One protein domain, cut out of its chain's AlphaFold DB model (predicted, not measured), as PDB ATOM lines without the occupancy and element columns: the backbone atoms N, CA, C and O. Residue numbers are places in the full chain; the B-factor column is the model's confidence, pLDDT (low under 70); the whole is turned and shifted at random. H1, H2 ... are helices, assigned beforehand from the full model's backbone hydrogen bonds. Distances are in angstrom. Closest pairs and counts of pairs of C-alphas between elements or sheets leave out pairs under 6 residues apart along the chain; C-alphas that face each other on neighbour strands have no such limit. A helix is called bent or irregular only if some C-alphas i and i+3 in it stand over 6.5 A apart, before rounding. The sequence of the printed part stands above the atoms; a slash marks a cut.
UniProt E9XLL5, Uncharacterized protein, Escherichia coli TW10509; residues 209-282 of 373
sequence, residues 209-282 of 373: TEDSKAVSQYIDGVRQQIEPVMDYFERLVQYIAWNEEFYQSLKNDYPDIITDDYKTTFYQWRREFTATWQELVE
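What this domain is: This is residues 209 to 282 of the 373 residues of an uncharacterized protein of Escherichia coli TW10509 (UniProt E9XLL5). One long bent helix, H1, makes most of the length of a rod; at its far end the short helix H2 stands crosswise to the short helix H3, which runs back beside H1b, the second arm of H1. The tail after H3, residues 273 to 282, runs on back toward the end where the printed part begins, and residues 252 to 257 stick out. The 74 residues printed hold three named helices in the order H1, H2, H3 and no named strand; the class is all helix. The whole is extended, with a radius of gyration of the C-alphas of 17.8 A and spans of 53 by 24 by 16 A.

How they stand to each other: H1, residues 209 to 241, was assigned as one helix by its hydrogen bonds but is bent, with C-alphas 225 and 228 7.2 A apart. Its arms H1a, residues 209 to 225, and H1b, residues 228 to 241, stand at a steep tilt of 60 degrees. H1b and H2, residues 244 to 253, meet only through their tight link. H2 and H3, residues 262 to 272, only just touch, with 3 pairs of C-alphas within 8 A; the closest, those of Tyr 247 and Tyr 262, are 6.5 A apart, and the lines are about perpendicular at 85 degrees. H1b and H3 are close but not clearly touching: their closest C-alphas, those of Gln 238 and Arg 270, are 7.4 A apart. They run opposite ways at a shallow tilt of 30 degrees. H1a is apart from H2 and H3. Every O i to N i+4 pair is within hydrogen-bond range in H1a, H2 and H3, and 9 of 10 are in H1b.

Where its parts are: H1a begins at C-alpha 209, (5.396, 21.807, -204.887), and measures 24.3 A; H1b measures 19.8 A and ends at C-alpha 241, (11.846, -3.193, -237.040). H2 measures 14.4 A. H3 measures 15.3 A and ends at C-alpha 272, (3.019, -8.323, -224.964).

The domain as a whole: The two C-alphas farthest apart, those of Glu 210 and Asn 252, are 53.2 A apart, while those of Thr 209 and Glu 282 are 12.8 A apart. The printed part has no cut, and no link is long. Its mean pLDDT is 84.4; residues 209 to 212 and 279 to 282 are under 70.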
ATOM      1  N   THR A 209       6.033  23.140-204.796       60.25
ATOM      2  CA  THR A 209       5.396  21.807-204.887       60.25
ATOM      3  C   THR A 209       4.067  21.827-205.643       60.25
ATOM      4  O   THR A 209       3.673  20.811-206.213       60.25
ATOM      5  N   GLU A 210       3.367  22.963-205.637       62.38
ATOM      6  CA  GLU A 210       2.081  23.135-206.319       62.38
ATOM      7  C   GLU A 210       2.267  23.471-207.807       62.38
ATOM      8  O   GLU A 210       1.670  22.810-208.655       62.38
ATOM      9  N   ASP A 211       3.185  24.385-208.134       63.53
ATOM     10  CA  ASP A 211       3.525  24.734-209.521       63.53
ATOM     11  C   ASP A 211       4.134  23.553-210.281       63.53
ATOM     12  O   ASP A 211       3.744  23.264-211.414       63.53
ATOM     13  N   SER A 212       5.033  22.805-209.635       67.12
ATOM     14  CA  SER A 212       5.613  21.589-210.214       67.12
ATOM     15  C   SER A 212       4.528  20.555-210.507       67.12
ATOM     16  O   SER A 212       4.516  19.961-211.579       67.12
ATOM     17  N   LYS A 213       3.558  20.390-209.596       70.44
ATOM     18  CA  LYS A 213       2.425  19.478-209.792       70.44
ATOM     19  C   LYS A 213       1.527  19.928-210.946       70.44
ATOM     20  O   LYS A 213       1.117  19.082-211.736       70.44
ATOM     21  N   ALA A 214       1.241  21.224-211.065       71.44
ATOM     22  CA  ALA A 214       0.447  21.767-212.166       71.44
ATOM     23  C   ALA A 214       1.138  21.563-213.526       71.44
ATOM     24  O   ALA A 214       0.491  21.175-214.499       71.44
ATOM     25  N   VAL A 215       2.460  21.754-213.588       75.50
ATOM     26  CA  VAL A 215       3.260  21.485-214.793       75.50
ATOM     27  C   VAL A 215       3.286  19.991-215.119       75.50
ATOM     28  O   VAL A 215       3.063  19.629-216.271       75.50
ATOM     29  N   SER A 216       3.489  19.111-214.134       73.88
ATOM     30  CA  SER A 216       3.451  17.659-214.354       73.88
ATOM     31  C   SER A 216       2.088  17.193-214.858       73.88
ATOM     32  O   SER A 216       2.029  16.499-215.865       73.88
ATOM     33  N   GLN A 217       0.995  17.653-214.241       76.75
ATOM     34  CA  GLN A 217      -0.367  17.358-214.699       76.75
ATOM     35  C   GLN A 217      -0.619  17.857-216.123       76.75
ATOM     36  O   GLN A 217      -1.269  17.171-216.910       76.75
ATOM     37  N   TYR A 218      -0.097  19.036-216.471       81.62
ATOM     38  CA  TYR A 218      -0.168  19.548-217.834       81.62
ATOM     39  C   TYR A 218       0.590  18.647-218.817       81.62
ATOM     40  O   TYR A 218       0.032  18.282-219.850       81.62
ATOM     41  N   ILE A 219       1.826  18.243-218.499       81.62
ATOM     42  CA  ILE A 219       2.611  17.371-219.384       81.62
ATOM     43  C   ILE A 219       1.963  15.986-219.504       81.62
ATOM     44  O   ILE A 219       1.907  15.444-220.606       81.62
ATOM     45  N   ASP A 220       1.417  15.434-218.422       81.62
ATOM     46  CA  ASP A 220       0.657  14.182-218.468       81.62
ATOM     47  C   ASP A 220      -0.603  14.322-219.334       81.62
ATOM     48  O   ASP A 220      -0.913  13.435-220.128       81.62
ATOM     49  N   GLY A 221      -1.283  15.471-219.276       81.94
ATOM     50  CA  GLY A 221      -2.372  15.801-220.193       81.94
ATOM     51  C   GLY A 221      -1.916  15.859-221.656       81.94
ATOM     52  O   GLY A 221      -2.580  15.305-222.531       81.94
ATOM     53  N   VAL A 222      -0.759  16.468-221.934       83.69
ATOM     54  CA  VAL A 222      -0.162  16.483-223.281       83.69
ATOM     55  C   VAL A 222       0.180  15.065-223.741       83.69
ATOM     56  O   VAL A 222      -0.132  14.717-224.877       83.69
ATOM     57  N   ARG A 223       0.755  14.226-222.870       83.69
ATOM     58  CA  ARG A 223       1.053  12.811-223.155       83.69
ATOM     59  C   ARG A 223      -0.201  12.045-223.548       83.69
ATOM     60  O   ARG A 223      -0.223  11.424-224.601       83.69
ATOM     61  N   GLN A 224      -1.276  12.188-222.778       83.81
ATOM     62  CA  GLN A 224      -2.567  11.581-223.107       83.81
ATOM     63  C   GLN A 224      -3.116  12.064-224.458       83.81
ATOM     64  O   GLN A 224      -3.698  11.279-225.204       83.81
ATOM     65  N   GLN A 225      -2.925  13.341-224.801       81.81
ATOM     66  CA  GLN A 225      -3.369  13.887-226.089       81.81
ATOM     67  C   GLN A 225      -2.558  13.356-227.277       81.81
ATOM     68  O   GLN A 225      -3.121  13.168-228.359       81.81
ATOM     69  N   ILE A 226      -1.253  13.129-227.104       86.75
ATOM     70  CA  ILE A 226      -0.378  12.595-228.159       86.75
ATOM     71  C   ILE A 226      -0.340  11.065-228.189       86.75
ATOM     72  O   ILE A 226       0.142  10.516-229.175       86.75
ATOM     73  N   GLU A 227      -0.867  10.378-227.174       87.00
ATOM     74  CA  GLU A 227      -0.884   8.911-227.092       87.00
ATOM     75  C   GLU A 227      -1.399   8.242-228.370       87.00
ATOM     76  O   GLU A 227      -0.687   7.408-228.922       87.00
ATOM     77  N   PRO A 228      -2.527   8.673-228.979       87.56
ATOM     78  CA  PRO A 228      -3.003   8.052-230.217       87.56
ATOM     79  C   PRO A 228      -2.020   8.200-231.388       87.56
ATOM     80  O   PRO A 228      -2.050   7.423-232.345       87.56
ATOM     81  N   VAL A 229      -1.171   9.232-231.346       88.19
ATOM     82  CA  VAL A 229      -0.089   9.458-232.310       88.19
ATOM     83  C   VAL A 229       1.045   8.480-232.067       88.19
ATOM     84  O   VAL A 229       1.528   7.880-233.028       88.19
ATOM     85  N   MET A 230       1.431   8.295-230.805       88.81
ATOM     86  CA  MET A 230       2.446   7.319-230.427       88.81
ATOM     87  C   MET A 230       1.994   5.900-230.753       88.81
ATOM     88  O   MET A 230       2.720   5.221-231.467       88.81
ATOM     89  N   ASP A 231       0.766   5.509-230.412       88.50
ATOM     90  CA  ASP A 231       0.176   4.212-230.779       88.50
ATOM     91  C   ASP A 231       0.213   3.963-232.292       88.50
ATOM     92  O   ASP A 231       0.518   2.866-232.780       88.50
ATOM     93  N   TYR A 232      -0.120   5.001-233.070       88.56
ATOM     94  CA  TYR A 232      -0.090   4.922-234.523       88.56
ATOM     95  C   TYR A 232       1.327   4.658-235.034       88.56
ATOM     96  O   TYR A 232       1.496   3.806-235.908       88.56
ATOM     97  N   PHE A 233       2.334   5.354-234.501       88.19
ATOM     98  CA  PHE A 233       3.728   5.168-234.899       88.19
ATOM     99  C   PHE A 233       4.338   3.878-234.371       88.19
ATOM    100  O   PHE A 233       5.028   3.206-235.132       88.19
ATOM    101  N   GLU A 234       4.052   3.494-233.133       90.06
ATOM    102  CA  GLU A 234       4.533   2.263-232.514       90.06
ATOM    103  C   GLU A 234       4.183   1.067-233.395       90.06
ATOM    104  O   GLU A 234       5.062   0.304-233.793       90.06
ATOM    105  N   ARG A 235       2.919   0.975-233.826       88.56
ATOM    106  CA  ARG A 235       2.486  -0.065-234.761       88.56
ATOM    107  C   ARG A 235       3.339  -0.085-236.033       88.56
ATOM    108  O   ARG A 235       3.649  -1.163-236.531       88.56
ATOM    109  N   LEU A 236       3.657   1.073-236.607       88.19
ATOM    110  CA  LEU A 236       4.452   1.153-237.838       88.19
ATOM    111  C   LEU A 236       5.891   0.706-237.605       88.19
ATOM    112  O   LEU A 236       6.408  -0.096-238.379       88.19
ATOM    113  N   VAL A 237       6.501   1.186-236.521       89.50
ATOM    114  CA  VAL A 237       7.860   0.825-236.119       89.50
ATOM    115  C   VAL A 237       7.958  -0.676-235.877       89.50
ATOM    116  O   VAL A 237       8.886  -1.291-236.384       89.50
ATOM    117  N   GLN A 238       6.979  -1.293-235.211       90.75
ATOM    118  CA  GLN A 238       6.935  -2.745-235.008       90.75
ATOM    119  C   GLN A 238       6.995  -3.513-236.336       90.75
ATOM    120  O   GLN A 238       7.797  -4.429-236.475       90.75
ATOM    121  N   TYR A 239       6.200  -3.119-237.340       90.19
ATOM    122  CA  TYR A 239       6.193  -3.779-238.655       90.19
ATOM    123  C   TYR A 239       7.485  -3.585-239.470       90.19
ATOM    124  O   TYR A 239       7.777  -4.427-240.318       90.19
ATOM    125  N   ILE A 240       8.229  -2.501-239.234       89.50
ATOM    126  CA  ILE A 240       9.501  -2.207-239.918       89.50
ATOM    127  C   ILE A 240      10.677  -2.883-239.197       89.50
ATOM    128  O   ILE A 240      11.518  -3.522-239.829       89.50
ATOM    129  N   ALA A 241      10.731  -2.751-237.870       89.94
ATOM    130  CA  ALA A 241      11.846  -3.193-237.040       89.94
ATOM    131  C   ALA A 241      11.831  -4.705-236.797       89.94
ATOM    132  O   ALA A 241      12.872  -5.353-236.871       89.94
ATOM    133  N   TRP A 242      10.660  -5.291-236.535       91.69
ATOM    134  CA  TRP A 242      10.531  -6.732-236.304       91.69
ATOM    135  C   TRP A 242      10.310  -7.463-237.622       91.69
ATOM    136  O   TRP A 242       9.306  -8.147-237.792       91.69
ATOM    137  N   ASN A 243      11.222  -7.267-238.572       90.62
ATOM    138  CA  ASN A 243      11.165  -7.924-239.871       90.62
ATOM    139  C   ASN A 243      11.595  -9.404-239.787       90.62
ATOM    140  O   ASN A 243      12.094  -9.880-238.765       90.62
ATOM    141  N   GLU A 244      11.383 -10.147-240.876       91.44
ATOM    142  CA  GLU A 244      11.698 -11.581-240.932       91.44
ATOM    143  C   GLU A 244      13.193 -11.842-240.695       91.44
ATOM    144  O   GLU A 244      13.539 -12.763-239.966       91.44
ATOM    145  N   GLU A 245      14.087 -11.023-241.254       90.19
ATOM    146  CA  GLU A 245      15.537 -11.196-241.089       90.19
ATOM    147  C   GLU A 245      15.963 -11.053-239.623       90.19
ATOM    148  O   GLU A 245      16.715 -11.884-239.106       90.19
ATOM    149  N   PHE A 246      15.418 -10.052-238.926       90.56
ATOM    150  CA  PHE A 246      15.617  -9.853-237.496       90.56
ATOM    151  C   PHE A 246      15.110 -11.051-236.691       90.56
ATOM    152  O   PHE A 246      15.842 -11.591-235.859       90.56
ATOM    153  N   TYR A 247      13.899 -11.530-236.979       92.44
ATOM    154  CA  TYR A 247      13.354 -12.720-236.332       92.44
ATOM    155  C   TYR A 247      14.238 -13.961-236.549       92.44
ATOM    156  O   TYR A 247      14.510 -14.686-235.593       92.44
ATOM    157  N   GLN A 248      14.736 -14.190-237.769       92.19
ATOM    158  CA  GLN A 248      15.618 -15.325-238.058       92.19
ATOM    159  C   GLN A 248      16.950 -15.206-237.309       92.19
ATOM    160  O   GLN A 248      17.448 -16.204-236.789       92.19
ATOM    161  N   SER A 249      17.511 -13.996-237.199       92.69
ATOM    162  CA  SER A 249      18.720 -13.763-236.399       92.69
ATOM    163  C   SER A 249      18.496 -14.097-234.919       92.69
ATOM    164  O   SER A 249      19.250 -14.877-234.345       92.69
ATOM    165  N   LEU A 250      17.385 -13.631-234.340       91.88
ATOM    166  CA  LEU A 250      16.999 -13.919-232.959       91.88
ATOM    167  C   LEU A 250      16.749 -15.408-232.714       91.88
ATOM    168  O   LEU A 250      17.145 -15.939-231.680       91.88
ATOM    169  N   LYS A 251      16.101 -16.093-233.661       91.69
ATOM    170  CA  LYS A 251      15.846 -17.534-233.575       91.69
ATOM    171  C   LYS A 251      17.135 -18.352-233.603       91.69
ATOM    172  O   LYS A 251      17.210 -19.372-232.927       91.69
ATOM    173  N   ASN A 252      18.139 -17.913-234.361       91.81
ATOM    174  CA  ASN A 252      19.445 -18.569-234.389       91.81
ATOM    175  C   ASN A 252      20.197 -18.408-233.061       91.81
ATOM    176  O   ASN A 252      20.860 -19.349-232.628       91.81
ATOM    177  N   ASP A 253      20.065 -17.248-232.414       93.69
ATOM    178  CA  ASP A 253      20.709 -16.967-231.128       93.69
ATOM    179  C   ASP A 253      19.979 -17.632-229.946       93.69
ATOM    180  O   ASP A 253      20.619 -18.077-228.994       93.69
ATOM    181  N   TYR A 254      18.645 -17.744-230.018       90.44
ATOM    182  CA  TYR A 254      17.788 -18.284-228.952       90.44
ATOM    183  C   TYR A 254      16.788 -19.340-229.466       90.44
ATOM    184  O   TYR A 254      15.568 -19.164-229.336       90.44
ATOM    185  N   PRO A 255      17.270 -20.469-230.018       88.38
ATOM    186  CA  PRO A 255      16.412 -21.483-230.633       88.38
ATOM    187  C   PRO A 255      15.485 -22.181-229.627       88.38
ATOM    188  O   PRO A 255      14.411 -22.648-230.002       88.38
ATOM    189  N   ASP A 256      15.876 -22.216-228.352       88.31
ATOM    190  CA  ASP A 256      15.109 -22.852-227.275       88.31
ATOM    191  C   ASP A 256      13.911 -22.003-226.813       88.31
ATOM    192  O   ASP A 256      12.984 -22.523-226.195       88.31
ATOM    193  N   ILE A 257      13.932 -20.694-227.100       84.50
ATOM    194  CA  ILE A 257      12.902 -19.730-226.684       84.50
ATOM    195  C   ILE A 257      11.959 -19.416-227.851       84.50
ATOM    196  O   ILE A 257      10.751 -19.293-227.656       84.50
ATOM    197  N   ILE A 258      12.493 -19.295-229.070       85.50
ATOM    198  CA  ILE A 258      11.729 -18.898-230.260       85.50
ATOM    199  C   ILE A 258      11.468 -20.126-231.136       85.50
ATOM    200  O   ILE A 258      12.181 -20.414-232.100       85.50
ATOM    201  N   THR A 259      10.410 -20.863-230.806       84.50
ATOM    202  CA  THR A 259      10.054 -22.106-231.506       84.50
ATOM    203  C   THR A 259       9.099 -21.879-232.675       84.50
ATOM    204  O   THR A 259       9.266 -22.487-233.738       84.50
ATOM    205  N   ASP A 260       8.134 -20.980-232.491       90.50
ATOM    206  CA  ASP A 260       7.024 -20.735-233.416       90.50
ATOM    207  C   ASP A 260       7.475 -20.045-234.704       90.50
ATOM    208  O   ASP A 260       8.633 -19.654-234.823       90.50
ATOM    209  N   ASP A 261       6.585 -19.914-235.693       91.56
ATOM    210  CA  ASP A 261       6.856 -19.191-236.940       91.56
ATOM    211  C   ASP A 261       6.891 -17.664-236.738       91.56
ATOM    212  O   ASP A 261       6.368 -17.130-235.753       91.56
ATOM    213  N   TYR A 262       7.485 -16.950-237.701       91.19
ATOM    214  CA  TYR A 262       7.645 -15.494-237.657       91.19
ATOM    215  C   TYR A 262       6.342 -14.749-237.373       91.19
ATOM    216  O   TYR A 262       6.312 -13.866-236.520       91.19
ATOM    217  N   LYS A 263       5.242 -15.091-238.057       92.12
ATOM    218  CA  LYS A 263       3.993 -14.329-237.921       92.12
ATOM    219  C   LYS A 263       3.361 -14.551-236.558       92.12
ATOM    220  O   LYS A 263       2.880 -13.590-235.960       92.12
ATOM    221  N   THR A 264       3.369 -15.788-236.070       91.81
ATOM    222  CA  THR A 264       2.881 -16.117-234.725       91.81
ATOM    223  C   THR A 264       3.682 -15.366-233.664       91.81
ATOM    224  O   THR A 264       3.097 -14.660-232.840       91.81
ATOM    225  N   THR A 265       5.011 -15.410-233.772       91.81
ATOM    226  CA  THR A 265       5.934 -14.718-232.863       91.81
ATOM    227  C   THR A 265       5.740 -13.198-232.906       91.81
ATOM    228  O   THR A 265       5.625 -12.552-231.868       91.81
ATOM    229  N   PHE A 266       5.597 -12.617-234.101       93.56
ATOM    230  CA  PHE A 266       5.343 -11.186-234.287       93.56
ATOM    231  C   PHE A 266       4.067 -10.728-233.569       93.56
ATOM    232  O   PHE A 266       4.069  -9.721-232.858       93.56
ATOM    233  N   TYR A 267       2.955 -11.453-233.743       92.62
ATOM    234  CA  TYR A 267       1.698 -11.093-233.084       92.62
ATOM    235  C   TYR A 267       1.751 -11.304-231.570       92.62
ATOM    236  O   TYR A 267       1.093 -10.556-230.845       92.62
ATOM    237  N   GLN A 268       2.535 -12.273-231.093       91.56
ATOM    238  CA  GLN A 268       2.793 -12.451-229.669       91.56
ATOM    239  C   GLN A 268       3.562 -11.258-229.092       91.56
ATOM    240  O   GLN A 268       3.069 -10.629-228.157       91.56
ATOM    241  N   TRP A 269       4.696 -10.886-229.693       91.88
ATOM    242  CA  TRP A 269       5.482  -9.724-229.268       91.88
ATOM    243  C   TRP A 269       4.649  -8.454-229.272       91.88
ATOM    244  O   TRP A 269       4.641  -7.721-228.294       91.88
ATOM    245  N   ARG A 270       3.863  -8.229-230.326       91.31
ATOM    246  CA  ARG A 270       2.987  -7.058-230.411       91.31
ATOM    247  C   ARG A 270       1.919  -7.017-229.317       91.31
ATOM    248  O   ARG A 270       1.511  -5.936-228.914       91.31
ATOM    249  N   ARG A 271       1.420  -8.172-228.877       89.12
ATOM    250  CA  ARG A 271       0.425  -8.256-227.799       89.12
ATOM    251  C   ARG A 271       1.049  -7.997-226.426       89.12
ATOM    252  O   ARG A 271       0.358  -7.502-225.545       89.12
ATOM    253  N   GLU A 272       2.303  -8.388-226.245       89.94
ATOM    254  CA  GLU A 272       3.019  -8.323-224.964       89.94
ATOM    255  C   GLU A 272       3.858  -7.048-224.814       89.94
ATOM    256  O   GLU A 272       4.244  -6.686-223.707       89.94
ATOM    257  N   PHE A 273       4.115  -6.341-225.912       89.12
ATOM    258  CA  PHE A 273       4.819  -5.071-225.901       89.12
ATOM    259  C   PHE A 273       3.957  -3.979-225.263       89.12
ATOM    260  O   PHE A 273       2.776  -3.827-225.565       89.12
ATOM    261  N   THR A 274       4.559  -3.205-224.367       83.25
ATOM    262  CA  THR A 274       3.941  -2.020-223.771       83.25
ATOM    263  C   THR A 274       4.995  -0.930-223.687       83.25
ATOM    264  O   THR A 274       6.005  -1.092-223.000       83.25
ATOM    265  N   ALA A 275       4.766   0.182-224.381       83.00
ATOM    266  CA  ALA A 275       5.528   1.400-224.174       83.00
ATOM    267  C   ALA A 275       4.935   2.163-222.984       83.00
ATOM    268  O   ALA A 275       3.721   2.290-222.853       83.00
ATOM    269  N   THR A 276       5.790   2.666-222.097       79.88
ATOM    270  CA  THR A 276       5.366   3.535-220.995       79.88
ATOM    271  C   THR A 276       6.121   4.848-221.070       79.88
ATOM    272  O   THR A 276       7.312   4.891-221.393       79.88
ATOM    273  N   TRP A 277       5.423   5.942-220.783       78.88
ATOM    274  CA  TRP A 277       6.077   7.227-220.596       78.88
ATOM    275  C   TRP A 277       6.916   7.194-219.329       78.88
ATOM    276  O   TRP A 277       6.467   6.726-218.288       78.88
ATOM    277  N   GLN A 278       8.115   7.763-219.396       72.38
ATOM    278  CA  GLN A 278       8.923   7.969-218.203       72.38
ATOM    279  C   GLN A 278       8.186   8.894-217.223       72.38
ATOM    280  O   GLN A 278       7.699   9.961-217.615       72.38
ATOM    281  N   GLU A 279       8.125   8.527-215.946       66.00
ATOM    282  CA  GLU A 279       7.603   9.414-214.907       66.00
ATOM    283  C   GLU A 279       8.470  10.680-214.815       66.00
ATOM    284  O   GLU A 279       9.693  10.612-214.722       66.00
ATOM    285  N   LEU A 280       7.837  11.855-214.912       61.72
ATOM    286  CA  LEU A 280       8.541  13.149-214.947       61.72
ATOM    287  C   LEU A 280       8.906  13.663-213.563       61.72
ATOM    288  O   LEU A 280       9.808  14.483-213.424       61.72
ATOM    289  N   VAL A 281       8.169  13.209-212.555       61.00
ATOM    290  CA  VAL A 281       8.450  13.505-211.163       61.00
ATOM    291  C   VAL A 281       8.956  12.218-210.570       61.00
ATOM    292  O   VAL A 281       8.177  11.321-210.265       61.00
ATOM    293  N   GLU A 282      10.269  12.130-210.406       57.06
ATOM    294  CA  GLU A 282      10.794  11.153-209.479       57.06
ATOM    295  C   GLU A 282      10.249  11.538-208.097       57.06
ATOM    296  O   GLU A 282      10.535  12.631-207.598       57.06
TER     297      GLU A 282